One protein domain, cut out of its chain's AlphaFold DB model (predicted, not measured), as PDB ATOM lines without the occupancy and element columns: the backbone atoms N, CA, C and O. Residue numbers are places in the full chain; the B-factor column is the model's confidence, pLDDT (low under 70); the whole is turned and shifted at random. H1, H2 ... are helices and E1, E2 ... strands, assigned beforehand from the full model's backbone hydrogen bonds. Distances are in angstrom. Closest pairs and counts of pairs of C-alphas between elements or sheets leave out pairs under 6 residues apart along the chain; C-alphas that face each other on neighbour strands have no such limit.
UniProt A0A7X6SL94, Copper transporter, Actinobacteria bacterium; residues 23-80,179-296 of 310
ATOM      1  N   LEU A  23     -36.761 -47.603 -17.862       71.94
ATOM      2  CA  LEU A  23     -36.224 -46.860 -16.736       71.94
ATOM      3  C   LEU A  23     -36.815 -47.326 -15.404       71.94
ATOM      4  O   LEU A  23     -36.072 -47.546 -14.453       71.94
ATOM      5  N   SER A  24     -38.133 -47.499 -15.326       74.81
ATOM      6  CA  SER A  24     -38.770 -48.042 -14.128       74.81
ATOM      7  C   SER A  24     -38.253 -49.445 -13.810       74.81
ATOM      8  O   SER A  24     -38.022 -49.757 -12.650       74.81
ATOM      9  N   GLU A  25     -38.042 -50.281 -14.825       82.81
ATOM     10  CA  GLU A  25     -37.497 -51.627 -14.659       82.81
ATOM     11  C   GLU A  25     -36.054 -51.587 -14.155       82.81
ATOM     12  O   GLU A  25     -35.746 -52.252 -13.175       82.81
ATOM     13  N   PHE A  26     -35.188 -50.753 -14.737       80.25
ATOM     14  CA  PHE A  26     -33.838 -50.527 -14.217       80.25
ATOM     15  C   PHE A  26     -33.866 -50.050 -12.759       80.25
ATOM     16  O   PHE A  26     -33.141 -50.578 -11.914       80.25
ATOM     17  N   ALA A  27     -34.751 -49.099 -12.451       76.00
ATOM     18  CA  ALA A  27     -34.895 -48.530 -11.120       76.00
ATOM     19  C   ALA A  27     -35.262 -49.571 -10.059       76.00
ATOM     20  O   ALA A  27     -34.774 -49.508  -8.938       76.00
ATOM     21  N   THR A  28     -36.142 -50.509 -10.403       77.44
ATOM     22  CA  THR A  28     -36.645 -51.510  -9.458       77.44
ATOM     23  C   THR A  28     -35.809 -52.789  -9.455       77.44
ATOM     24  O   THR A  28     -35.715 -53.439  -8.422       77.44
ATOM     25  N   ALA A  29     -35.218 -53.171 -10.590       82.94
ATOM     26  CA  ALA A  29     -34.538 -54.456 -10.746       82.94
ATOM     27  C   ALA A  29     -33.011 -54.377 -10.638       82.94
ATOM     28  O   ALA A  29     -32.406 -55.356 -10.227       82.94
ATOM     29  N   ALA A  30     -32.388 -53.263 -11.035       83.38
ATOM     30  CA  ALA A  30     -30.928 -53.160 -11.103       83.38
ATOM     31  C   ALA A  30     -30.338 -52.237 -10.033       83.38
ATOM     32  O   ALA A  30     -29.254 -52.521  -9.535       83.38
ATOM     33  N   LEU A  31     -31.021 -51.146  -9.662       80.31
ATOM     34  CA  LEU A  31     -30.489 -50.211  -8.659       80.31
ATOM     35  C   LEU A  31     -30.155 -50.862  -7.308       80.31
ATOM     36  O   LEU A  31     -29.060 -50.582  -6.823       80.31
ATOM     37  N   PRO A  32     -31.005 -51.732  -6.722       82.31
ATOM     38  CA  PRO A  32     -30.705 -52.341  -5.422       82.31
ATOM     39  C   PRO A  32     -29.418 -53.175  -5.411       82.31
ATOM     40  O   PRO A  32     -28.796 -53.318  -4.366       82.31
ATOM     41  N   ASP A  33     -28.979 -53.681  -6.567       85.00
ATOM     42  CA  ASP A  33     -27.731 -54.442  -6.693       85.00
ATOM     43  C   ASP A  33     -26.497 -53.540  -6.894       85.00
ATOM     44  O   ASP A  33     -25.364 -53.990  -6.717       85.00
ATOM     45  N   LEU A  34     -26.692 -52.276  -7.291       84.31
ATOM     46  CA  LEU A  34     -25.618 -51.332  -7.631       84.31
ATOM     47  C   LEU A  34     -25.237 -50.392  -6.484       84.31
ATOM     48  O   LEU A  34     -24.115 -49.891  -6.461       84.31
ATOM     49  N   VAL A  35     -26.171 -50.118  -5.573       89.69
ATOM     50  CA  VAL A  35     -25.977 -49.190  -4.452       89.69
ATOM     51  C   VAL A  35     -25.385 -49.763  -3.150       89.69
ATOM     52  O   VAL A  35     -24.939 -48.943  -2.345       89.69
ATOM     53  N   PRO A  36     -25.345 -51.088  -2.880       91.12
ATOM     54  CA  PRO A  36     -24.883 -51.589  -1.589       91.12
ATOM     55  C   PRO A  36     -23.485 -51.106  -1.199       91.12
ATOM     56  O   PRO A  36     -22.534 -51.193  -1.977       91.12
ATOM     57  N   GLY A  37     -23.363 -50.637   0.044       88.00
ATOM     58  CA  GLY A  37     -22.107 -50.195   0.648       88.00
ATOM     59  C   GLY A  37     -21.734 -48.734   0.383       88.00
ATOM     60  O   GLY A  37     -20.756 -48.261   0.963       88.00
ATOM     61  N   LEU A  38     -22.498 -48.007  -0.439       89.69
ATOM     62  CA  LEU A  38     -22.223 -46.601  -0.759       89.69
ATOM     63  C   LEU A  38     -22.424 -45.640   0.422       89.69
ATOM     64  O   LEU A  38     -21.809 -44.580   0.431       89.69
ATOM     65  N   LEU A  39     -23.274 -45.991   1.391       91.06
ATOM     66  CA  LEU A  39     -23.634 -45.161   2.549       91.06
ATOM     67  C   LEU A  39     -23.468 -45.919   3.873       91.06
ATOM     68  O   LEU A  39     -24.234 -45.708   4.808       91.06
ATOM     69  N   THR A  40     -22.512 -46.848   3.933       90.06
ATOM     70  CA  THR A  40     -22.319 -47.746   5.085       90.06
ATOM     71  C   THR A  40     -22.239 -46.970   6.402       90.06
ATOM     72  O   THR A  40     -21.345 -46.147   6.574       90.06
ATOM     73  N   ASP A  41     -23.166 -47.268   7.319       84.88
ATOM     74  CA  ASP A  41     -23.268 -46.694   8.669       84.88
ATOM     75  C   ASP A  41     -23.509 -45.168   8.715       84.88
ATOM     76  O   ASP A  41     -23.402 -44.553   9.772       84.88
ATOM     77  N   GLU A  42     -23.899 -44.546   7.597       89.94
ATOM     78  CA  GLU A  42     -24.227 -43.117   7.546       89.94
ATOM     79  C   GLU A  42     -25.658 -42.879   8.057       89.94
ATOM     80  O   GLU A  42     -26.617 -43.386   7.459       89.94
ATOM     81  N   PRO A  43     -25.858 -42.114   9.146       91.81
ATOM     82  CA  PRO A  43     -27.192 -41.820   9.641       91.81
ATOM     83  C   PRO A  43     -27.888 -40.788   8.753       91.81
ATOM     84  O   PRO A  43     -27.377 -39.690   8.540       91.81
ATOM     85  N   VAL A  44     -29.078 -41.120   8.249       93.06
ATOM     86  CA  VAL A  44     -29.849 -40.268   7.332       93.06
ATOM     87  C   VAL A  44     -31.215 -39.947   7.924       93.06
ATOM     88  O   VAL A  44     -31.985 -40.852   8.255       93.06
ATOM     89  N   LEU A  45     -31.544 -38.656   7.987       94.50
ATOM     90  CA  LEU A  45     -32.880 -38.164   8.313       94.50
ATOM     91  C   LEU A  45     -33.516 -37.516   7.081       94.50
ATOM     92  O   LEU A  45     -32.918 -36.650   6.436       94.50
ATOM     93  N   VAL A  46     -34.750 -37.921   6.779       96.81
ATOM     94  CA  VAL A  46     -35.559 -37.302   5.727       96.81
ATOM     95  C   VAL A  46     -36.536 -36.319   6.363       96.81
ATOM     96  O   VAL A  46     -37.258 -36.652   7.294       96.81
ATOM     97  N   LEU A  47     -36.574 -35.103   5.847       97.31
ATOM     98  CA  LEU A  47     -37.523 -34.054   6.177       97.31
ATOM     99  C   LEU A  47     -38.421 -33.880   4.954       97.31
ATOM    100  O   LEU A  47     -37.910 -33.649   3.865       97.31
ATOM    101  N   ALA A  48     -39.733 -34.025   5.086       97.19
ATOM    102  CA  ALA A  48     -40.640 -34.048   3.942       97.19
ATOM    103  C   ALA A  48     -41.894 -33.204   4.178       97.19
ATOM    104  O   ALA A  48     -42.507 -33.269   5.242       97.19
ATOM    105  N   ALA A  49     -42.332 -32.453   3.170       95.62
ATOM    106  CA  ALA A  49     -43.648 -31.822   3.194       95.62
ATOM    107  C   ALA A  49     -44.754 -32.873   2.973       95.62
ATOM    108  O   ALA A  49     -44.687 -33.685   2.046       95.62
ATOM    109  N   ARG A  50     -45.810 -32.878   3.797       94.69
ATOM    110  CA  ARG A  50     -47.019 -33.680   3.542       94.69
ATOM    111  C   ARG A  50     -47.665 -33.247   2.236       94.69
ATOM    112  O   ARG A  50     -47.619 -32.079   1.881       94.69
ATOM    113  N   GLY A  51     -48.322 -34.189   1.566       91.38
ATOM    114  CA  GLY A  51     -49.079 -33.953   0.333       91.38
ATOM    115  C   GLY A  51     -48.346 -34.366  -0.949       91.38
ATOM    116  O   GLY A  51     -49.004 -34.749  -1.925       91.38
ATOM    117  N   ILE A  52     -47.008 -34.415  -0.911       92.62
ATOM    118  CA  ILE A  52     -46.185 -35.024  -1.967       92.62
ATOM    119  C   ILE A  52     -46.433 -36.542  -2.066       92.62
ATOM    120  O   ILE A  52     -47.098 -37.147  -1.218       92.62
ATOM    121  N   ASP A  53     -45.917 -37.187  -3.116       91.88
ATOM    122  CA  ASP A  53     -46.076 -38.633  -3.300       91.88
ATOM    123  C   ASP A  53     -45.311 -39.446  -2.235       91.88
ATOM    124  O   ASP A  53     -44.089 -39.591  -2.280       91.88
ATOM    125  N   THR A  54     -46.039 -40.023  -1.276       92.38
ATOM    126  CA  THR A  54     -45.460 -40.792  -0.159       92.38
ATOM    127  C   THR A  54     -44.760 -42.070  -0.613       92.38
ATOM    128  O   THR A  54     -43.814 -42.524   0.036       92.38
ATOM    129  N   ASN A  55     -45.190 -42.650  -1.736       91.50
ATOM    130  CA  ASN A  55     -44.536 -43.815  -2.316       91.50
ATOM    131  C   ASN A  55     -43.114 -43.471  -2.783       91.50
ATOM    132  O   ASN A  55     -42.190 -44.240  -2.541       91.50
ATOM    133  N   SER A  56     -42.910 -42.292  -3.372       92.94
ATOM    134  CA  SER A  56     -41.582 -41.802  -3.755       92.94
ATOM    135  C   SER A  56     -40.647 -41.634  -2.557       92.94
ATOM    136  O   SER A  56     -39.496 -42.067  -2.626       92.94
ATOM    137  N   VAL A  57     -41.146 -41.092  -1.438       95.12
ATOM    138  CA  VAL A  57     -40.376 -40.988  -0.183       95.12
ATOM    139  C   VAL A  57     -40.014 -42.375   0.355       95.12
ATOM    140  O   VAL A  57     -38.858 -42.627   0.680       95.12
ATOM    141  N   THR A  58     -40.974 -43.304   0.359       93.75
ATOM    142  CA  THR A  58     -40.763 -44.693   0.809       93.75
ATOM    143  C   THR A  58     -39.701 -45.402  -0.036       93.75
ATOM    144  O   THR A  58     -38.788 -46.024   0.500       93.75
ATOM    145  N   LEU A  59     -39.779 -45.281  -1.365       92.62
ATOM    146  CA  LEU A  59     -38.807 -45.877  -2.284       92.62
ATOM    147  C   LEU A  59     -37.413 -45.258  -2.138       92.62
ATOM    148  O   LEU A  59     -36.418 -45.960  -2.298       92.62
ATOM    149  N   LEU A  60     -37.319 -43.957  -1.841       94.81
ATOM    150  CA  LEU A  60     -36.040 -43.315  -1.546       94.81
ATOM    151  C   LEU A  60     -35.446 -43.848  -0.236       94.81
ATOM    152  O   LEU A  60     -34.274 -44.210  -0.221       94.81
ATOM    153  N   GLN A  61     -36.238 -43.949   0.835       95.00
ATOM    154  CA  GLN A  61     -35.779 -44.521   2.107       95.00
ATOM    155  C   GLN A  61     -35.301 -45.969   1.955       95.00
ATOM    156  O   GLN A  61     -34.259 -46.321   2.503       95.00
ATOM    157  N   GLN A  62     -36.023 -46.789   1.185       93.38
ATOM    158  CA  GLN A  62     -35.606 -48.158   0.872       93.38
ATOM    159  C   GLN A  62     -34.262 -48.179   0.145       93.38
ATOM    160  O   GLN A  62     -33.360 -48.887   0.572       93.38
ATOM    161  N   LEU A  63     -34.086 -47.345  -0.885       94.00
ATOM    162  CA  LEU A  63     -32.828 -47.302  -1.629       94.00
ATOM    163  C   LEU A  63     -31.650 -46.800  -0.773       94.00
ATOM    164  O   LEU A  63     -30.532 -47.282  -0.930       94.00
ATOM    165  N   LEU A  64     -31.884 -45.853   0.141       94.25
ATOM    166  CA  LEU A  64     -30.876 -45.404   1.108       94.25
ATOM    167  C   LEU A  64     -30.471 -46.543   2.056       94.25
ATOM    168  O   LEU A  64     -29.283 -46.737   2.302       94.25
ATOM    169  N   ALA A  65     -31.442 -47.316   2.551       92.94
ATOM    170  CA  ALA A  65     -31.180 -48.483   3.391       92.94
ATOM    171  C   ALA A  65     -30.426 -49.584   2.623       92.94
ATOM    172  O   ALA A  65     -29.445 -50.119   3.134       92.94
ATOM    173  N   ASP A  66     -30.816 -49.862   1.374       93.25
ATOM    174  CA  ASP A  66     -30.108 -50.795   0.486       93.25
ATOM    175  C   ASP A  66     -28.659 -50.343   0.237       93.25
ATOM    176  O   ASP A  66     -27.757 -51.172   0.121       93.25
ATOM    177  N   ALA A  67     -28.411 -49.027   0.215       93.75
ATOM    178  CA  ALA A  67     -27.074 -48.450   0.111       93.75
ATOM    179  C   ALA A  67     -26.235 -48.557   1.401       93.75
ATOM    180  O   ALA A  67     -25.038 -48.265   1.374       93.75
ATOM    181  N   GLY A  68     -26.825 -49.008   2.511       93.25
ATOM    182  CA  GLY A  68     -26.165 -49.184   3.805       93.25
ATOM    183  C   GLY A  68     -26.376 -48.042   4.801       93.25
ATOM    184  O   GLY A  68     -25.763 -48.075   5.869       93.25
ATOM    185  N   ALA A  69     -27.226 -47.059   4.484       93.25
ATOM    186  CA  ALA A  69     -27.519 -45.955   5.393       93.25
ATOM    187  C   ALA A  69     -28.346 -46.412   6.603       93.25
ATOM    188  O   ALA A  69     -29.253 -47.243   6.491       93.25
ATOM    189  N   THR A  70     -28.105 -45.788   7.754       92.38
ATOM    190  CA  THR A  70     -28.935 -45.954   8.952       92.38
ATOM    191  C   THR A  70     -30.071 -44.935   8.925       92.38
ATOM    192  O   THR A  70     -29.857 -43.740   9.123       92.38
ATOM    193  N   SER A  71     -31.301 -45.381   8.669       92.31
ATOM    194  CA  SER A  71     -32.449 -44.468   8.639       92.31
ATOM    195  C   SER A  71     -32.841 -44.007  10.042       92.31
ATOM    196  O   SER A  71     -33.131 -44.822  10.914       92.31
ATOM    197  N   LEU A  72     -32.934 -42.689  10.224       92.75
ATOM    198  CA  LEU A  72     -33.512 -42.048  11.409       92.75
ATOM    199  C   LEU A  72     -35.014 -41.754  11.245       92.75
ATOM    200  O   LEU A  72     -35.624 -41.115  12.101       92.75
ATOM    201  N   GLY A  73     -35.616 -42.201  10.141       94.12
ATOM    202  CA  GLY A  73     -37.019 -41.969   9.808       94.12
ATOM    203  C   GLY A  73     -37.261 -40.786   8.865       94.12
ATOM    204  O   GLY A  73     -36.346 -40.254   8.233       94.12
ATOM    205  N   THR A  74     -38.536 -40.421   8.738       96.75
ATOM    206  CA  THR A  74     -39.029 -39.245   8.021       96.75
ATOM    207  C   THR A  74     -39.802 -38.341   8.974       96.75
ATOM    208  O   THR A  74     -40.752 -38.789   9.620       96.75
ATOM    209  N   VAL A  75     -39.428 -37.067   9.024       96.94
ATOM    210  CA  VAL A  75     -40.193 -35.994   9.664       96.94
ATOM    211  C   VAL A  75     -41.091 -35.348   8.621       96.94
ATOM    212  O   VAL A  75     -40.610 -34.830   7.616       96.94
ATOM    213  N   TRP A  76     -42.393 -35.373   8.865       97.38
ATOM    214  CA  TRP A  76     -43.405 -34.802   7.996       97.38
ATOM    215  C   TRP A  76     -43.867 -33.442   8.512       97.38
ATOM    216  O   TRP A  76     -44.458 -33.350   9.590       97.38
ATOM    217  N   PHE A  77     -43.656 -32.408   7.703       96.44
ATOM    218  CA  PHE A  77     -44.206 -31.074   7.924       96.44
ATOM    219  C   PHE A  77     -45.542 -30.931   7.203       96.44
ATOM    220  O   PHE A  77     -45.654 -31.238   6.017       96.44
ATOM    221  N   ASP A  78     -46.563 -30.442   7.894       95.06
ATOM    222  CA  ASP A  78     -47.877 -30.177   7.309       95.06
ATOM    223  C   ASP A  78     -48.473 -28.880   7.845       95.06
ATOM    224  O   ASP A  78     -47.802 -28.114   8.527       95.06
ATOM    225  N   ARG A  79     -49.749 -28.616   7.555       95.69
ATOM    226  CA  ARG A  79     -50.430 -27.372   7.946       95.69
ATOM    227  C   ARG A  79     -50.360 -27.039   9.438       95.69
ATOM    228  O   ARG A  79     -50.612 -25.891   9.788       95.69
ATOM    229  N   ARG A  80     -50.051 -27.993  10.320       96.12
ATOM    230  CA  ARG A  80     -49.788 -27.746  11.747       96.12
ATOM    231  C   ARG A  80     -48.541 -26.885  11.975       96.12
ATOM    232  O   ARG A  80     -48.512 -26.134  12.939       96.12
ATOM    233  N   VAL A 179     -40.952 -48.232   8.486       82.69
ATOM    234  CA  VAL A 179     -42.184 -49.038   8.399       82.69
ATOM    235  C   VAL A 179     -43.449 -48.201   8.616       82.69
ATOM    236  O   VAL A 179     -44.559 -48.722   8.494       82.69
ATOM    237  N   GLY A 180     -43.297 -46.895   8.855       84.81
ATOM    238  CA  GLY A 180     -44.392 -45.947   9.039       84.81
ATOM    239  C   GLY A 180     -44.935 -45.895  10.467       84.81
ATOM    240  O   GLY A 180     -45.982 -45.282  10.689       84.81
ATOM    241  N   GLU A 181     -44.258 -46.521  11.428       88.94
ATOM    242  CA  GLU A 181     -44.581 -46.382  12.846       88.94
ATOM    243  C   GLU A 181     -43.949 -45.112  13.407       88.94
ATOM    244  O   GLU A 181     -43.023 -44.558  12.825       88.94
ATOM    245  N   ARG A 182     -44.458 -44.611  14.538       86.62
ATOM    246  CA  ARG A 182     -43.886 -43.416  15.164       86.62
ATOM    247  C   ARG A 182     -42.435 -43.691  15.552       86.62
ATOM    248  O   ARG A 182     -42.184 -44.521  16.426       86.62
ATOM    249  N   ALA A 183     -41.513 -42.951  14.949       84.69
ATOM    250  CA  ALA A 183     -40.101 -43.065  15.246       84.69
ATOM    251  C   ALA A 183     -39.833 -42.618  16.685       84.69
ATOM    252  O   ALA A 183     -40.353 -41.605  17.161       84.69
ATOM    253  N   ARG A 184     -39.006 -43.399  17.374       76.31
ATOM    254  CA  ARG A 184     -38.339 -43.020  18.617       76.31
ATOM    255  C   ARG A 184     -36.938 -43.591  18.555       76.31
ATOM    256  O   ARG A 184     -36.775 -44.778  18.284       76.31
ATOM    257  N   LEU A 185     -35.942 -42.753  18.791       70.38
ATOM    258  CA  LEU A 185     -34.562 -43.207  18.862       70.38
ATOM    259  C   LEU A 185     -34.243 -43.516  20.322       70.38
ATOM    260  O   LEU A 185     -34.329 -42.642  21.177       70.38
ATOM    261  N   GLU A 186     -33.918 -44.777  20.609       66.81
ATOM    262  CA  GLU A 186     -33.452 -45.187  21.942       66.81
ATOM    263  C   GLU A 186     -32.056 -44.617  22.237       66.81
ATOM    264  O   GLU A 186     -31.728 -44.312  23.380       66.81
ATOM    265  N   SER A 187     -31.247 -44.448  21.190       64.00
ATOM    266  CA  SER A 187     -29.940 -43.801  21.229       64.00
ATOM    267  C   SER A 187     -29.615 -43.214  19.860       64.00
ATOM    268  O   SER A 187     -29.857 -43.867  18.841       64.00
ATOM    269  N   PHE A 188     -29.037 -42.016  19.831       66.56
ATOM    270  CA  PHE A 188     -28.573 -41.409  18.589       66.56
ATOM    271  C   PHE A 188     -27.266 -42.048  18.122       66.56
ATOM    272  O   PHE A 188     -26.381 -42.289  18.950       66.56
ATOM    273  N   PRO A 189     -27.120 -42.319  16.813       72.25
ATOM    274  CA  PRO A 189     -25.819 -42.663  16.280       72.25
ATOM    275  C   PRO A 189     -24.880 -41.478  16.496       72.25
ATOM    276  O   PRO A 189     -25.247 -40.322  16.279       72.25
ATOM    277  N   ALA A 190     -23.672 -41.781  16.956       69.06
ATOM    278  CA  ALA A 190     -22.644 -40.774  17.113       69.06
ATOM    279  C   ALA A 190     -22.256 -40.190  15.745       69.06
ATOM    280  O   ALA A 190     -22.282 -40.887  14.729       69.06
ATOM    281  N   GLY A 191     -21.869 -38.915  15.733       75.31
ATOM    282  CA  GLY A 191     -21.401 -38.242  14.528       75.31
ATOM    283  C   GLY A 191     -22.485 -37.470  13.778       75.31
ATOM    284  O   GLY A 191     -23.457 -36.969  14.349       75.31
ATOM    285  N   ARG A 192     -22.252 -37.281  12.478       80.06
ATOM    286  CA  ARG A 192     -22.995 -36.326  11.653       80.06
ATOM    287  C   ARG A 192     -24.168 -36.990  10.944       80.06
ATOM    288  O   ARG A 192     -23.976 -37.855  10.101       80.06
ATOM    289  N   VAL A 193     -25.372 -36.477  11.181       88.62
ATOM    290  CA  VAL A 193     -26.574 -36.872  10.433       88.62
ATOM    291  C   VAL A 193     -26.595 -36.217   9.053       88.62
ATOM    292  O   VAL A 193     -26.420 -35.001   8.933       88.62
ATOM    293  N   ARG A 194     -26.813 -37.006   8.000       90.88
ATOM    294  CA  ARG A 194     -27.080 -36.545   6.632       90.88
ATOM    295  C   ARG A 194     -28.553 -36.147   6.516       90.88
ATOM    296  O   ARG A 194     -29.438 -36.891   6.934       90.88
ATOM    297  N   LEU A 195     -28.812 -34.970   5.951       94.31
ATOM    298  CA  LEU A 195     -30.154 -34.391   5.877       94.31
ATOM    299  C   LEU A 195     -30.650 -34.352   4.435       94.31
ATOM    300  O   LEU A 195     -29.964 -33.838   3.548       94.31
ATOM    301  N   ILE A 196     -31.865 -34.856   4.233       96.19
ATOM    302  CA  ILE A 196     -32.604 -34.771   2.974       96.19
ATOM    303  C   ILE A 196     -33.855 -33.951   3.223       96.19
ATOM    304  O   ILE A 196     -34.642 -34.316   4.085       96.19
ATOM    305  N   VAL A 197     -34.074 -32.896   2.449       97.38
ATOM    306  CA  VAL A 197     -35.322 -32.128   2.465       97.38
ATOM    307  C   VAL A 197     -36.085 -32.409   1.180       97.38
ATOM    308  O   VAL A 197     -35.554 -32.186   0.098       97.38
ATOM    309  N   LEU A 198     -37.313 -32.906   1.290       97.31
ATOM    310  CA  LEU A 198     -38.193 -33.224   0.173       97.31
ATOM    311  C   LEU A 198     -39.432 -32.334   0.199       97.31
ATOM    312  O   LEU A 198     -40.166 -32.299   1.186       97.31
ATOM    313  N   SER A 199     -39.706 -31.678  -0.919       95.81
ATOM    314  CA  SER A 199     -40.994 -31.029  -1.161       95.81
ATOM    315  C   SER A 199     -41.387 -31.171  -2.629       95.81
ATOM    316  O   SER A 199     -40.791 -31.973  -3.350       95.81
ATOM    317  N   GLY A 200     -42.425 -30.471  -3.068       91.75
ATOM    318  CA  GLY A 200     -42.824 -30.424  -4.464       91.75
ATOM    319  C   GLY A 200     -44.327 -30.529  -4.669       91.75
ATOM    320  O   GLY A 200     -45.155 -30.105  -3.862       91.75
ATOM    321  N   GLU A 201     -44.708 -31.091  -5.812       87.12
ATOM    322  CA  GLU A 201     -46.083 -30.991  -6.280       87.12
ATOM    323  C   GLU A 201     -47.074 -31.704  -5.352       87.12
ATOM    324  O   GLU A 201     -47.051 -32.924  -5.177       87.12
ATOM    325  N   GLY A 202     -48.021 -30.922  -4.831       86.00
ATOM    326  CA  GLY A 202     -49.061 -31.405  -3.928       86.00
ATOM    327  C   GLY A 202     -48.755 -31.191  -2.451       86.00
ATOM    328  O   GLY A 202     -49.606 -31.564  -1.646       86.00
ATOM    329  N   ALA A 203     -47.616 -30.577  -2.105       91.12
ATOM    330  CA  ALA A 203     -47.319 -30.158  -0.742       91.12
ATOM    331  C   ALA A 203     -48.497 -29.384  -0.113       91.12
ATOM    332  O   ALA A 203     -49.157 -28.558  -0.752       91.12
ATOM    333  N   GLU A 204     -48.816 -29.710   1.140       90.62
ATOM    334  CA  GLU A 204     -49.926 -29.118   1.888       90.62
ATOM    335  C   GLU A 204     -49.586 -27.752   2.484       90.62
ATOM    336  O   GLU A 204     -50.504 -26.979   2.786       90.62
ATOM    337  N   LEU A 205     -48.292 -27.505   2.677       89.62
ATOM    338  CA  LEU A 205     -47.692 -26.235   3.050       89.62
ATOM    339  C   LEU A 205     -47.006 -25.639   1.826       89.62
ATOM    340  O   LEU A 205     -46.454 -26.380   1.018       89.62
ATOM    341  N   ASN A 206     -46.991 -24.312   1.745       89.75
ATOM    342  CA  ASN A 206     -46.090 -23.644   0.820       89.75
ATOM    343  C   ASN A 206     -44.665 -23.684   1.385       89.75
ATOM    344  O   ASN A 206     -44.441 -23.451   2.579       89.75
ATOM    345  N   ASP A 207     -43.705 -23.933   0.511       90.81
ATOM    346  CA  ASP A 207     -42.295 -24.066   0.828       90.81
ATOM    347  C   ASP A 207     -41.709 -22.793   1.438       90.81
ATOM    348  O   ASP A 207     -40.822 -22.871   2.285       90.81
ATOM    349  N   ASP A 208     -42.220 -21.619   1.062       91.94
ATOM    350  CA  ASP A 208     -41.770 -20.324   1.577       91.94
ATOM    351  C   ASP A 208     -42.071 -20.118   3.071       91.94
ATOM    352  O   ASP A 208     -41.465 -19.247   3.699       91.94
ATOM    353  N   ILE A 209     -42.956 -20.933   3.659       91.00
ATOM    354  CA  ILE A 209     -43.332 -20.843   5.076       91.00
ATOM    355  C   ILE A 209     -42.339 -21.586   5.978       91.00
ATOM    356  O   ILE A 209     -41.961 -21.053   7.018       91.00
ATOM    357  N   VAL A 210     -41.929 -22.805   5.608       91.81
ATOM    358  CA  VAL A 210     -41.082 -23.672   6.458       91.81
ATOM    359  C   VAL A 210     -39.873 -24.209   5.706       91.81
ATOM    360  O   VAL A 210     -38.747 -24.051   6.170       91.81
ATOM    361  N   VAL A 211     -40.084 -24.835   4.546       94.38
ATOM    362  CA  VAL A 211     -39.042 -25.587   3.831       94.38
ATOM    363  C   VAL A 211     -37.886 -24.680   3.405       94.38
ATOM    364  O   VAL A 211     -36.736 -24.963   3.725       94.38
ATOM    365  N   GLN A 212     -38.165 -23.569   2.727       95.44
ATOM    366  CA  GLN A 212     -37.151 -22.630   2.240       95.44
ATOM    367  C   GLN A 212     -36.405 -21.912   3.375       95.44
ATOM    368  O   GLN A 212     -35.168 -21.889   3.327       95.44
ATOM    369  N   PRO A 213     -37.082 -21.347   4.402       95.31
ATOM    370  CA  PRO A 213     -36.394 -20.814   5.577       95.31
ATOM    371  C   PRO A 213     -35.493 -21.851   6.256       95.31
ATOM    372  O   PRO A 213     -34.338 -21.551   6.556       95.31
ATOM    373  N   LEU A 214     -35.980 -23.082   6.433       95.62
ATOM    374  CA  LEU A 214     -35.227 -24.151   7.083       95.62
ATOM    375  C   LEU A 214     -34.007 -24.579   6.259       95.62
ATOM    376  O   LEU A 214     -32.913 -24.710   6.804       95.62
ATOM    377  N   VAL A 215     -34.160 -24.735   4.940       96.56
ATOM    378  CA  VAL A 215     -33.050 -25.023   4.019       96.56
ATOM    379  C   VAL A 215     -31.978 -23.941   4.113       96.56
ATOM    380  O   VAL A 215     -30.798 -24.273   4.203       96.56
ATOM    381  N   ARG A 216     -32.367 -22.657   4.138       96.25
ATOM    382  CA  ARG A 216     -31.421 -21.543   4.310       96.25
ATOM    383  C   ARG A 216     -30.683 -21.615   5.634       96.25
ATOM    384  O   ARG A 216     -29.466 -21.467   5.636       96.25
ATOM    385  N   ALA A 217     -31.401 -21.843   6.727       95.19
ATOM    386  CA  ALA A 217     -30.812 -21.899   8.056       95.19
ATOM    387  C   ALA A 217     -29.836 -23.086   8.189       95.19
ATOM    388  O   ALA A 217     -28.682 -22.891   8.557       95.19
ATOM    389  N   ILE A 218     -30.220 -24.290   7.754       94.44
ATOM    390  CA  ILE A 218     -29.337 -25.472   7.770       94.44
ATOM    391  C   ILE A 218     -28.109 -25.254   6.881       94.44
ATOM    392  O   ILE A 218     -26.973 -25.524   7.279       94.44
ATOM    393  N   ALA A 219     -28.328 -24.768   5.657       93.62
ATOM    394  CA  ALA A 219     -27.249 -24.512   4.719       93.62
ATOM    395  C   ALA A 219     -26.424 -23.277   5.085       93.62
ATOM    396  O   ALA A 219     -25.422 -23.056   4.420       93.62
ATOM    397  N   ALA A 220     -26.779 -22.481   6.100       92.69
ATOM    398  CA  ALA A 220     -25.914 -21.431   6.633       92.69
ATOM    399  C   ALA A 220     -24.786 -22.035   7.483       92.69
ATOM    400  O   ALA A 220     -23.625 -21.641   7.314       92.69
ATOM    401  N   ASP A 221     -25.096 -23.066   8.271       88.19
ATOM    402  CA  ASP A 221     -24.180 -23.652   9.257       88.19
ATOM    403  C   ASP A 221     -23.344 -24.807   8.711       88.19
ATOM    404  O   ASP A 221     -22.192 -24.990   9.102       88.19
ATOM    405  N   ARG A 222     -23.883 -25.576   7.759       86.06
ATOM    406  CA  ARG A 222     -23.191 -26.753   7.214       86.06
ATOM    407  C   ARG A 222     -23.321 -26.887   5.704       86.06
ATOM    408  O   ARG A 222     -24.045 -26.149   5.042       86.06
ATOM    409  N   SER A 223     -22.535 -27.800   5.151       85.25
ATOM    410  CA  SER A 223     -22.629 -28.285   3.774       85.25
ATOM    411  C   SER A 223     -23.174 -29.716   3.760       85.25
ATOM    412  O   SER A 223     -23.295 -30.366   4.806       85.25
ATOM    413  N   GLY A 224     -23.517 -30.208   2.569       84.56
ATOM    414  CA  GLY A 224     -23.986 -31.585   2.395       84.56
ATOM    415  C   GLY A 224     -25.463 -31.794   2.724       84.56
ATOM    416  O   GLY A 224     -25.868 -32.912   3.034       84.56
ATOM    417  N   LEU A 225     -26.257 -30.722   2.665       93.94
ATOM    418  CA  LEU A 225     -27.713 -30.800   2.601       93.94
ATOM    419  C   LEU A 225     -28.127 -31.223   1.188       93.94
ATOM    420  O   LEU A 225     -27.639 -30.649   0.209       93.94
ATOM    421  N   LEU A 226     -29.046 -32.183   1.085       95.56
ATOM    422  CA  LEU A 226     -29.713 -32.508  -0.171       95.56
ATOM    423  C   LEU A 226     -31.145 -31.978  -0.156       95.56
ATOM    424  O   LEU A 226     -31.892 -32.241   0.783       95.56
ATOM    425  N   VAL A 227     -31.535 -31.274  -1.215       97.00
ATOM    426  CA  VAL A 227     -32.904 -30.810  -1.451       97.00
ATOM    427  C   VAL A 227     -33.458 -31.524  -2.676       97.00
ATOM    428  O   VAL A 227     -32.934 -31.402  -3.781       97.00
ATOM    429  N   GLY A 228     -34.505 -32.307  -2.473       96.25
ATOM    430  CA  GLY A 228     -35.167 -33.076  -3.510       96.25
ATOM    431  C   GLY A 228     -36.556 -32.538  -3.810       96.25
ATOM    432  O   GLY A 228     -37.295 -32.164  -2.902       96.25
ATOM    433  N   GLU A 229     -36.930 -32.562  -5.081       95.00
ATOM    434  CA  GLU A 229     -38.304 -32.347  -5.503       95.00
ATOM    435  C   GLU A 229     -38.967 -33.678  -5.858       95.00
ATOM    436  O   GLU A 229     -38.387 -34.525  -6.544       95.00
ATOM    437  N   VAL A 230     -40.192 -33.857  -5.370       93.81
ATOM    438  CA  VAL A 230     -41.063 -34.984  -5.689       93.81
ATOM    439  C   VAL A 230     -42.201 -34.480  -6.563       93.81
ATOM    440  O   VAL A 230     -43.025 -33.664  -6.146       93.81
ATOM    441  N   HIS A 231     -42.284 -35.010  -7.777       85.56
ATOM    442  CA  HIS A 231     -43.392 -34.729  -8.675       85.56
ATOM    443  C   HIS A 231     -44.505 -35.766  -8.508       85.56
ATOM    444  O   HIS A 231     -44.288 -36.975  -8.601       85.56
ATOM    445  N   LYS A 232     -45.738 -35.293  -8.318       75.62
ATOM    446  CA  LYS A 232     -46.938 -36.129  -8.343       75.62
ATOM    447  C   LYS A 232     -47.627 -35.966  -9.698       75.62
ATOM    448  O   LYS A 232     -48.203 -34.908  -9.941       75.62
ATOM    449  N   PRO A 233     -47.638 -36.988 -10.576       59.91
ATOM    450  CA  PRO A 233     -48.298 -36.876 -11.871       59.91
ATOM    451  C   PRO A 233     -49.798 -36.604 -11.686       59.91
ATOM    452  O   PRO A 233     -50.563 -37.492 -11.304       59.91
ATOM    453  N   ARG A 234     -50.242 -35.372 -11.948       58.53
ATOM    454  CA  ARG A 234     -51.667 -35.021 -11.928       58.53
ATOM    455  C   ARG A 234     -52.341 -35.428 -13.233       58.53
ATOM    456  O   ARG A 234     -51.773 -35.310 -14.321       58.53
ATOM    457  N   SER A 235     -53.606 -35.845 -13.151       55.03
ATOM    458  CA  SER A 235     -54.435 -35.891 -14.353       55.03
ATOM    459  C   SER A 235     -54.690 -34.459 -14.845       55.03
ATOM    460  O   SER A 235     -54.731 -33.514 -14.057       55.03
ATOM    461  N   THR A 236     -54.934 -34.270 -16.146       53.06
ATOM    462  CA  THR A 236     -55.262 -32.945 -16.714       53.06
ATOM    463  C   THR A 236     -56.464 -32.284 -16.020       53.06
ATOM    464  O   THR A 236     -56.591 -31.066 -16.036       53.06
ATOM    465  N   SER A 237     -57.345 -33.074 -15.395       55.19
ATOM    466  CA  SER A 237     -58.502 -32.565 -14.647       55.19
ATOM    467  C   SER A 237     -58.138 -32.040 -13.255       55.19
ATOM    468  O   SER A 237     -58.768 -31.090 -12.792       55.19
ATOM    469  N   ASP A 238     -57.121 -32.617 -12.613       54.47
ATOM    470  CA  ASP A 238     -56.652 -32.201 -11.285       54.47
ATOM    471  C   ASP A 238     -55.809 -30.922 -11.384       54.47
ATOM    472  O   ASP A 238     -55.997 -29.992 -10.604       54.47
ATOM    473  N   ALA A 239     -54.994 -30.798 -12.439       55.06
ATOM    474  CA  ALA A 239     -54.207 -29.593 -12.722       55.06
ATOM    475  C   ALA A 239     -55.059 -28.323 -12.948       55.06
ATOM    476  O   ALA A 239     -54.582 -27.212 -12.739       55.06
ATOM    477  N   ILE A 240     -56.322 -28.471 -13.374       54.25
ATOM    478  CA  ILE A 240     -57.252 -27.348 -13.592       54.25
ATOM    479  C   ILE A 240     -57.976 -26.947 -12.293       54.25
ATOM    480  O   ILE A 240     -58.380 -25.793 -12.156       54.25
ATOM    481  N   ARG A 241     -58.168 -27.877 -11.347       55.56
ATOM    482  CA  ARG A 241     -58.876 -27.603 -10.083       55.56
ATOM    483  C   ARG A 241     -57.967 -27.002  -9.014       55.56
ATOM    484  O   ARG A 241     -58.419 -26.130  -8.281       55.56
ATOM    485  N   ASP A 242     -56.700 -27.404  -8.985       53.81
ATOM    486  CA  ASP A 242     -55.777 -27.096  -7.889       53.81
ATOM    487  C   ASP A 242     -54.755 -26.009  -8.260       53.81
ATOM    488  O   ASP A 242     -53.551 -26.162  -8.073       53.81
ATOM    489  N   ALA A 243     -55.234 -24.864  -8.760       50.09
ATOM    490  CA  ALA A 243     -54.392 -23.725  -9.159       50.09
ATOM    491  C   ALA A 243     -53.601 -23.060  -8.004       50.09
ATOM    492  O   ALA A 243     -52.837 -22.129  -8.252       50.09
ATOM    493  N   VAL A 244     -53.811 -23.505  -6.760       50.47
ATOM    494  CA  VAL A 244     -53.174 -22.984  -5.536       50.47
ATOM    495  C   VAL A 244     -52.034 -23.890  -5.044       50.47
ATOM    496  O   VAL A 244     -51.249 -23.460  -4.213       50.47
ATOM    497  N   GLN A 245     -51.913 -25.127  -5.543       57.12
ATOM    498  CA  GLN A 245     -50.844 -26.035  -5.113       57.12
ATOM    499  C   GLN A 245     -49.508 -25.689  -5.779       57.12
ATOM    500  O   GLN A 245     -49.477 -25.196  -6.912       57.12
ATOM    501  N   GLU A 246     -48.414 -26.003  -5.087       56.12
ATOM    502  CA  GLU A 246     -47.060 -25.764  -5.578       56.12
ATOM    503  C   GLU A 246     -46.835 -26.348  -6.971       56.12
ATOM    504  O   GLU A 246     -47.304 -27.441  -7.318       56.12
ATOM    505  N   ARG A 247     -46.152 -25.551  -7.794       62.59
ATOM    506  CA  ARG A 247     -45.806 -25.888  -9.171       62.59
ATOM    507  C   ARG A 247     -44.447 -26.571  -9.181       62.59
ATOM    508  O   ARG A 247     -43.573 -26.205  -8.402       62.59
ATOM    509  N   ARG A 248     -44.269 -27.490 -10.128       67.75
ATOM    510  CA  ARG A 248     -42.974 -28.114 -10.401       67.75
ATOM    511  C   ARG A 248     -41.863 -27.065 -10.558       67.75
ATOM    512  O   ARG A 248     -42.083 -26.059 -11.237       67.75
ATOM    513  N   GLY A 249     -40.703 -27.336  -9.976       72.31
ATOM    514  CA  GLY A 249     -39.481 -26.541 -10.012       72.31
ATOM    515  C   GLY A 249     -39.301 -25.616  -8.810       72.31
ATOM    516  O   GLY A 249     -38.178 -25.224  -8.530       72.31
ATOM    517  N   MET A 250     -40.356 -25.264  -8.061       82.25
ATOM    518  CA  MET A 250     -40.246 -24.175  -7.077       82.25
ATOM    519  C   MET A 250     -39.270 -24.468  -5.929       82.25
ATOM    520  O   MET A 250     -38.555 -23.558  -5.510       82.25
ATOM    521  N   THR A 251     -39.201 -25.713  -5.450       87.94
ATOM    522  CA  THR A 251     -38.318 -26.094  -4.338       87.94
ATOM    523  C   THR A 251     -36.848 -26.063  -4.756       87.94
ATOM    524  O   THR A 251     -36.008 -25.492  -4.058       87.94
ATOM    525  N   VAL A 252     -36.511 -26.670  -5.899       92.81
ATOM    526  CA  VAL A 252     -35.114 -26.762  -6.359       92.81
ATOM    527  C   VAL A 252     -34.640 -25.494  -7.056       92.81
ATOM    528  O   VAL A 252     -33.481 -25.124  -6.878       92.81
ATOM    529  N   ASP A 253     -35.506 -24.794  -7.795       91.44
ATOM    530  CA  ASP A 253     -35.146 -23.541  -8.463       91.44
ATOM    531  C   ASP A 253     -34.802 -22.469  -7.424       91.44
ATOM    532  O   ASP A 253     -33.806 -21.771  -7.589       91.44
ATOM    533  N   PHE A 254     -35.511 -22.424  -6.288       93.38
ATOM    534  CA  PHE A 254     -35.148 -21.574  -5.148       93.38
ATOM    535  C   PHE A 254     -33.684 -21.756  -4.711       93.38
ATOM    536  O   PHE A 254     -32.978 -20.779  -4.468       93.38
ATOM    537  N   VAL A 255     -33.214 -23.004  -4.630       94.69
ATOM    538  CA  VAL A 255     -31.828 -23.312  -4.248       94.69
ATOM    539  C   VAL A 255     -30.854 -22.964  -5.376       94.69
ATOM    540  O   VAL A 255     -29.777 -22.433  -5.114       94.69
ATOM    541  N   ARG A 256     -31.214 -23.272  -6.627       93.88
ATOM    542  CA  ARG A 256     -30.356 -23.083  -7.812       93.88
ATOM    543  C   ARG A 256     -30.169 -21.602  -8.169       93.88
ATOM    544  O   ARG A 256     -29.094 -21.220  -8.635       93.88
ATOM    545  N   GLU A 257     -31.188 -20.776  -7.939       93.88
ATOM    546  CA  GLU A 257     -31.179 -19.332  -8.203       93.88
ATOM    547  C   GLU A 257     -30.493 -18.515  -7.093       93.88
ATOM    548  O   GLU A 257     -30.078 -17.380  -7.337       93.88
ATOM    549  N   ASP A 258     -30.328 -19.079  -5.892       94.31
ATOM    550  CA  ASP A 258     -29.650 -18.430  -4.770       94.31
ATOM    551  C   ASP A 258     -28.147 -18.770  -4.759       94.31
ATOM    552  O   ASP A 258     -27.729 -19.883  -4.430       94.31
ATOM    553  N   ASP A 259     -27.304 -17.784  -5.083       90.94
ATOM    554  CA  ASP A 259     -25.840 -17.917  -5.114       90.94
ATOM    555  C   ASP A 259     -25.237 -18.420  -3.786       90.94
ATOM    556  O   ASP A 259     -24.160 -19.031  -3.788       90.94
ATOM    557  N   THR A 260     -25.908 -18.169  -2.657       90.75
ATOM    558  CA  THR A 260     -25.455 -18.609  -1.332       90.75
ATOM    559  C   THR A 260     -25.771 -20.081  -1.070       90.75
ATOM    560  O   THR A 260     -25.004 -20.749  -0.374       90.75
ATOM    561  N   LEU A 261     -26.837 -20.608  -1.679       93.94
ATOM    562  CA  LEU A 261     -27.280 -21.992  -1.510       93.94
ATOM    563  C   LEU A 261     -26.719 -22.918  -2.588       93.94
ATOM    564  O   LEU A 261     -26.241 -24.005  -2.264       93.94
ATOM    565  N   ARG A 262     -26.693 -22.490  -3.858       91.81
ATOM    566  CA  ARG A 262     -26.284 -23.340  -4.994       91.81
ATOM    567  C   ARG A 262     -24.861 -23.898  -4.888       91.81
ATOM    568  O   ARG A 262     -24.539 -24.888  -5.529       91.81
ATOM    569  N   ASN A 263     -24.002 -23.252  -4.095       89.38
ATOM    570  CA  ASN A 263     -22.613 -23.661  -3.856       89.38
ATOM    571  C   ASN A 263     -22.440 -24.506  -2.577       89.38
ATOM    572  O   ASN A 263     -21.312 -24.825  -2.201       89.38
ATOM    573  N   ARG A 264     -23.535 -24.822  -1.874       91.50
ATOM    574  CA  ARG A 264     -23.532 -25.506  -0.565       91.50
ATOM    575  C   ARG A 264     -24.538 -26.652  -0.445       91.50
ATOM    576  O   ARG A 264     -24.468 -27.429   0.509       91.50
ATOM    577  N   VAL A 265     -25.490 -26.711  -1.371       94.12
ATOM    578  CA  VAL A 265     -26.613 -27.644  -1.369       94.12
ATOM    579  C   VAL A 265     -26.575 -28.478  -2.642       94.12
ATOM    580  O   VAL A 265     -26.284 -27.977  -3.731       94.12
ATOM    581  N   VAL A 266     -26.882 -29.763  -2.503       95.06
ATOM    582  CA  VAL A 266     -27.158 -30.640  -3.637       95.06
ATOM    583  C   VAL A 266     -28.652 -30.607  -3.935       95.06
ATOM    584  O   VAL A 266     -29.455 -30.745  -3.018       95.06
ATOM    585  N   THR A 267     -29.041 -30.463  -5.201       95.94
ATOM    586  CA  THR A 267     -30.453 -30.513  -5.613       95.94
ATOM    587  C   THR A 267     -30.751 -31.712  -6.503       95.94
ATOM    588  O   THR A 267     -29.925 -32.073  -7.337       95.94
ATOM    589  N   VAL A 268     -31.940 -32.300  -6.358       95.69
ATOM    590  CA  VAL A 268     -32.449 -33.387  -7.213       95.69
ATOM    591  C   VAL A 268     -33.890 -33.077  -7.624       95.69
ATOM    592  O   VAL A 268     -34.758 -33.022  -6.768       95.69
ATOM    593  N   ASP A 269     -34.173 -32.882  -8.913       93.38
ATOM    594  CA  ASP A 269     -35.481 -32.361  -9.378       93.38
ATOM    595  C   ASP A 269     -36.586 -33.404  -9.651       93.38
ATOM    596  O   ASP A 269     -37.695 -33.046 -10.053       93.38
ATOM    597  N   ASN A 270     -36.279 -34.691  -9.493       92.19
ATOM    598  CA  ASN A 270     -37.136 -35.792  -9.934       92.19
ATOM    599  C   ASN A 270     -37.005 -37.038  -9.043       92.19
ATOM    600  O   ASN A 270     -36.799 -38.157  -9.539       92.19
ATOM    601  N   VAL A 271     -37.077 -36.862  -7.720       95.06
ATOM    602  CA  VAL A 271     -36.886 -37.930  -6.716       95.06
ATOM    603  C   VAL A 271     -37.920 -39.060  -6.849       95.06
ATOM    604  O   VAL A 271     -37.665 -40.199  -6.459       95.06
ATOM    605  N   GLU A 272     -39.072 -38.815  -7.469       92.00
ATOM    606  CA  GLU A 272     -40.051 -39.853  -7.816       92.00
ATOM    607  C   GLU A 272     -39.550 -40.838  -8.884       92.00
ATOM    608  O   GLU A 272     -40.043 -41.967  -8.993       92.00
ATOM    609  N   SER A 273     -38.530 -40.459  -9.652       89.81
ATOM    610  CA  SER A 273     -37.937 -41.303 -10.683       89.81
ATOM    611  C   SER A 273     -36.795 -42.170 -10.142       89.81
ATOM    612  O   SER A 273     -36.162 -41.868  -9.129       89.81
ATOM    613  N   GLY A 274     -36.481 -43.254 -10.857       88.44
ATOM    614  CA  GLY A 274     -35.308 -44.073 -10.545       88.44
ATOM    615  C   GLY A 274     -33.989 -43.306 -10.624       88.44
ATOM    616  O   GLY A 274     -33.131 -43.485  -9.764       88.44
ATOM    617  N   TRP A 275     -33.843 -42.425 -11.621       87.56
ATOM    618  CA  TRP A 275     -32.642 -41.600 -11.773       87.56
ATOM    619  C   TRP A 275     -32.485 -40.606 -10.634       87.56
ATOM    620  O   TRP A 275     -31.386 -40.490 -10.112       87.56
ATOM    621  N   GLY A 276     -33.563 -39.938 -10.218       92.75
ATOM    622  CA  GLY A 276     -33.509 -38.995  -9.103       92.75
ATOM    623  C   GLY A 276     -33.116 -39.679  -7.795       92.75
ATOM    624  O   GLY A 276     -32.236 -39.198  -7.089       92.75
ATOM    625  N   ARG A 277     -33.676 -40.861  -7.496       94.00
ATOM    626  CA  ARG A 277     -33.257 -41.623  -6.304       94.00
ATOM    627  C   ARG A 277     -31.803 -42.075  -6.373       94.00
ATOM    628  O   ARG A 277     -31.085 -41.924  -5.390       94.00
ATOM    629  N   LEU A 278     -31.351 -42.582  -7.524       91.62
ATOM    630  CA  LEU A 278     -29.941 -42.932  -7.702       91.62
ATOM    631  C   LEU A 278     -29.041 -41.693  -7.561       91.62
ATOM    632  O   LEU A 278     -28.017 -41.767  -6.890       91.62
ATOM    633  N   ALA A 279     -29.431 -40.555  -8.142       92.69
ATOM    634  CA  ALA A 279     -28.711 -39.293  -8.007       92.69
ATOM    635  C   ALA A 279     -28.591 -38.879  -6.539       92.69
ATOM    636  O   ALA A 279     -27.510 -38.478  -6.122       92.69
ATOM    637  N   ALA A 280     -29.661 -39.026  -5.751       93.38
ATOM    638  CA  ALA A 280     -29.649 -38.712  -4.327       93.38
ATOM    639  C   ALA A 280     -28.669 -39.598  -3.539       93.38
ATOM    640  O   ALA A 280     -27.874 -39.081  -2.756       93.38
ATOM    641  N   VAL A 281     -28.670 -40.914  -3.782       92.69
ATOM    642  CA  VAL A 281     -27.732 -41.849  -3.133       92.69
ATOM    643  C   VAL A 281     -26.287 -41.552  -3.529       92.69
ATOM    644  O   VAL A 281     -25.422 -41.417  -2.663       92.69
ATOM    645  N   LEU A 282     -26.022 -41.410  -4.832       90.62
ATOM    646  CA  LEU A 282     -24.683 -41.112  -5.339       90.62
ATOM    647  C   LEU A 282     -24.176 -39.769  -4.822       90.62
ATOM    648  O   LEU A 282     -23.008 -39.666  -4.451       90.62
ATOM    649  N   ALA A 283     -25.052 -38.764  -4.752       88.88
ATOM    650  CA  ALA A 283     -24.706 -37.470  -4.199       88.88
ATOM    651  C   ALA A 283     -24.189 -37.638  -2.775       88.88
ATOM    652  O   ALA A 283     -23.067 -37.227  -2.516       88.88
ATOM    653  N   PHE A 284     -24.920 -38.322  -1.887       85.31
ATOM    654  CA  PHE A 284     -24.447 -38.539  -0.516       85.31
ATOM    655  C   PHE A 284     -23.146 -39.322  -0.421       85.31
ATOM    656  O   PHE A 284     -22.286 -38.925   0.360       85.31
ATOM    657  N   SER A 285     -22.961 -40.358  -1.245       83.31
ATOM    658  CA  SER A 285     -21.714 -41.139  -1.238       83.31
ATOM    659  C   SER A 285     -20.479 -40.298  -1.594       83.31
ATOM    660  O   SER A 285     -19.368 -40.617  -1.181       83.31
ATOM    661  N   GLY A 286     -20.676 -39.198  -2.333       67.81
ATOM    662  CA  GLY A 286     -19.628 -38.262  -2.732       67.81
ATOM    663  C   GLY A 286     -19.695 -36.889  -2.055       67.81
ATOM    664  O   GLY A 286     -18.882 -36.031  -2.396       67.81
ATOM    665  N   VAL A 287     -20.629 -36.629  -1.128       58.12
ATOM    666  CA  VAL A 287     -20.862 -35.283  -0.550       58.12
ATOM    667  C   VAL A 287     -19.647 -34.773   0.231       58.12
ATOM    668  O   VAL A 287     -19.408 -33.568   0.277       58.12
ATOM    669  N   ASP A 288     -18.817 -35.668   0.768       54.88
ATOM    670  CA  ASP A 288     -17.567 -35.260   1.421       54.88
ATOM    671  C   ASP A 288     -16.528 -34.714   0.422       54.88
ATOM    672  O   ASP A 288     -15.585 -34.030   0.815       54.88
ATOM    673  N   GLN A 289     -16.727 -34.954  -0.878       56.41
ATOM    674  CA  GLN A 289     -15.880 -34.468  -1.970       56.41
ATOM    675  C   GLN A 289     -16.562 -33.385  -2.825       56.41
ATOM    676  O   GLN A 289     -15.876 -32.532  -3.392       56.41
ATOM    677  N   ARG A 290     -17.902 -33.374  -2.906       58.66
ATOM    678  CA  ARG A 290     -18.697 -32.351  -3.607       58.66
ATOM    679  C   ARG A 290     -19.720 -31.723  -2.670       58.66
ATOM    680  O   ARG A 290     -20.716 -32.334  -2.304       58.66
ATOM    681  N   LEU A 291     -19.491 -30.454  -2.341       71.38
ATOM    682  CA  LEU A 291     -20.331 -29.691  -1.417       71.38
ATOM    683  C   LEU A 291     -21.657 -29.215  -2.042       71.38
ATOM    684  O   LEU A 291     -22.503 -28.705  -1.313       71.38
ATOM    685  N   SER A 292     -21.840 -29.353  -3.360       87.56
ATOM    686  CA  SER A 292     -23.028 -28.896  -4.092       87.56
ATOM    687  C   SER A 292     -23.149 -29.513  -5.492       87.56
ATOM    688  O   SER A 292     -22.213 -30.143  -5.986       87.56
ATOM    689  N   GLY A 293     -24.304 -29.321  -6.137       91.25
ATOM    690  CA  GLY A 293     -24.555 -29.695  -7.536       91.25
ATOM    691  C   GLY A 293     -26.046 -29.776  -7.866       91.25
ATOM    692  O   GLY A 293     -26.863 -30.002  -6.969       91.25
ATOM    693  N   ALA A 294     -26.415 -29.594  -9.137       94.00
ATOM    694  CA  ALA A 294     -27.792 -29.742  -9.599       94.00
ATOM    695  C   ALA A 294     -27.978 -31.018 -10.426       94.00
ATOM    696  O   ALA A 294     -27.483 -31.125 -11.546       94.00
ATOM    697  N   TYR A 295     -28.727 -31.977  -9.880       93.81
ATOM    698  CA  TYR A 295     -28.973 -33.267 -10.509       93.81
ATOM    699  C   TYR A 295     -30.440 -33.465 -10.895       93.81
ATOM    700  O   TYR A 295     -31.347 -32.869 -10.307       93.81
ATOM    701  N   GLY A 296     -30.663 -34.327 -11.884       91.19
ATOM    702  CA  GLY A 296     -31.994 -34.697 -12.347       91.19
ATOM    703  C   GLY A 296     -32.177 -34.504 -13.847       91.19
ATOM    704  O   GLY A 296     -31.226 -34.557 -14.622       91.19
TER     705      GLY A 296
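What this domain is: This is residues 23 to 80 and 179 to 296 of the 310 residues of the protein "Copper transporter" of Actinobacteria bacterium (UniProt A0A7X6SL94). A twisted slab of six parallel strands makes the core, with H3 and H7 packed on one face and H4 and H6 on the other. H1 meets H7 at residues 274 to 275 alone, with tiny H2 next after it along the chain, while tiny H5 lies far out in the stretch between E4 and H6. The 176 printed residues have seven named helices and six named strands, in the order H1 H2 E1 H3 E2 E3 H4 E4 H5 H6 E5 H7 E6; the sheet's order is E2 E1 E3 E4 E5 E6. The class is mixed, helices and strands; the whole is compact, with a radius of gyration of the C-alphas of 15.6 A and spans of 45 by 38 by 32 A.

Where its parts are: H1, residues 23 to 29, begins at C-alpha 23 (-36.224, -46.860, -16.736), and H2 is residues 31 to 34. E1, residues 43 to 49, measures 20.3 A, H3, residues 54 to 66, 18.3 A, and E2, residues 70 to 77, 21.3 A. After the cut come E3, residues 194 to 200, 20.2 A, H4, residues 211 to 221, 15.9 A, and E4, residues 225 to 230, 16.3 A. H5 is residues 238 to 241, H6 250 to 257 and E5 265 to 268. H7, residues 274 to 286, measures 18.5 A; E6, residues 293 to 295, ends at C-alpha 295 (-28.973, -33.267, -10.509).

How they stand to each other: Across the sheet, N 46 and O 73 of E1 and E2 are 3.2 A apart, N 47 and O 196 of E1 and E3 2.7 A, N 228 and O 197 of E4 and E3 2.8 A, N 227 and O 266 of E4 and E5 2.8 A, and N 295 and O 267 of E6 and E5 2.8 A, each within hydrogen-bond range. Strand-helix-strand units, parallel neighbour strands with helices between, are E1 H3 E2, E3 H4 E4 and E4 H5 H6 E5, right-handed, and E5 H7 E6, left-handed. In these three layers, helices on both faces of a sheet, H4 is over E3 and E4 at a height over the sheet of 9.5 A, and H6 and H7 are over E4 and E5 at 8.4 A and 8.7 A. H3 and H7 touch at a steep tilt of 43 degrees; their closest C-alphas, Leu 60 and Arg 277, are 5.8 A apart. H1 touches H7, with the C-alphas of Ala 27 and Gly 274 closest at 4.5 A. H2 only just touches H3, with 3 pairs of C-alphas within 8 A, the closest Pro 32 and Asp 66 at 6.1 A. H5 is not on the sheet. Every O i to N i+4 pair is within hydrogen-bond range in H1, H3 and H7, against 6 of 7 in H4 and 3 of 4 in H6; H2 and H5 are too short for such a pair.

The domain as a whole: The C-alphas farthest apart, Ala 190 and Ser 237, are 48.6 A apart. Residues 81 to 178 are not printed, and C-alphas 80 and 179 are 22.9 A apart across the cut. Of the links printed whole, none is long. The mean pLDDT of the printed part is 85.8; residues 186 to 188, 190, 233 to 248 and 286 to 290 are under 70.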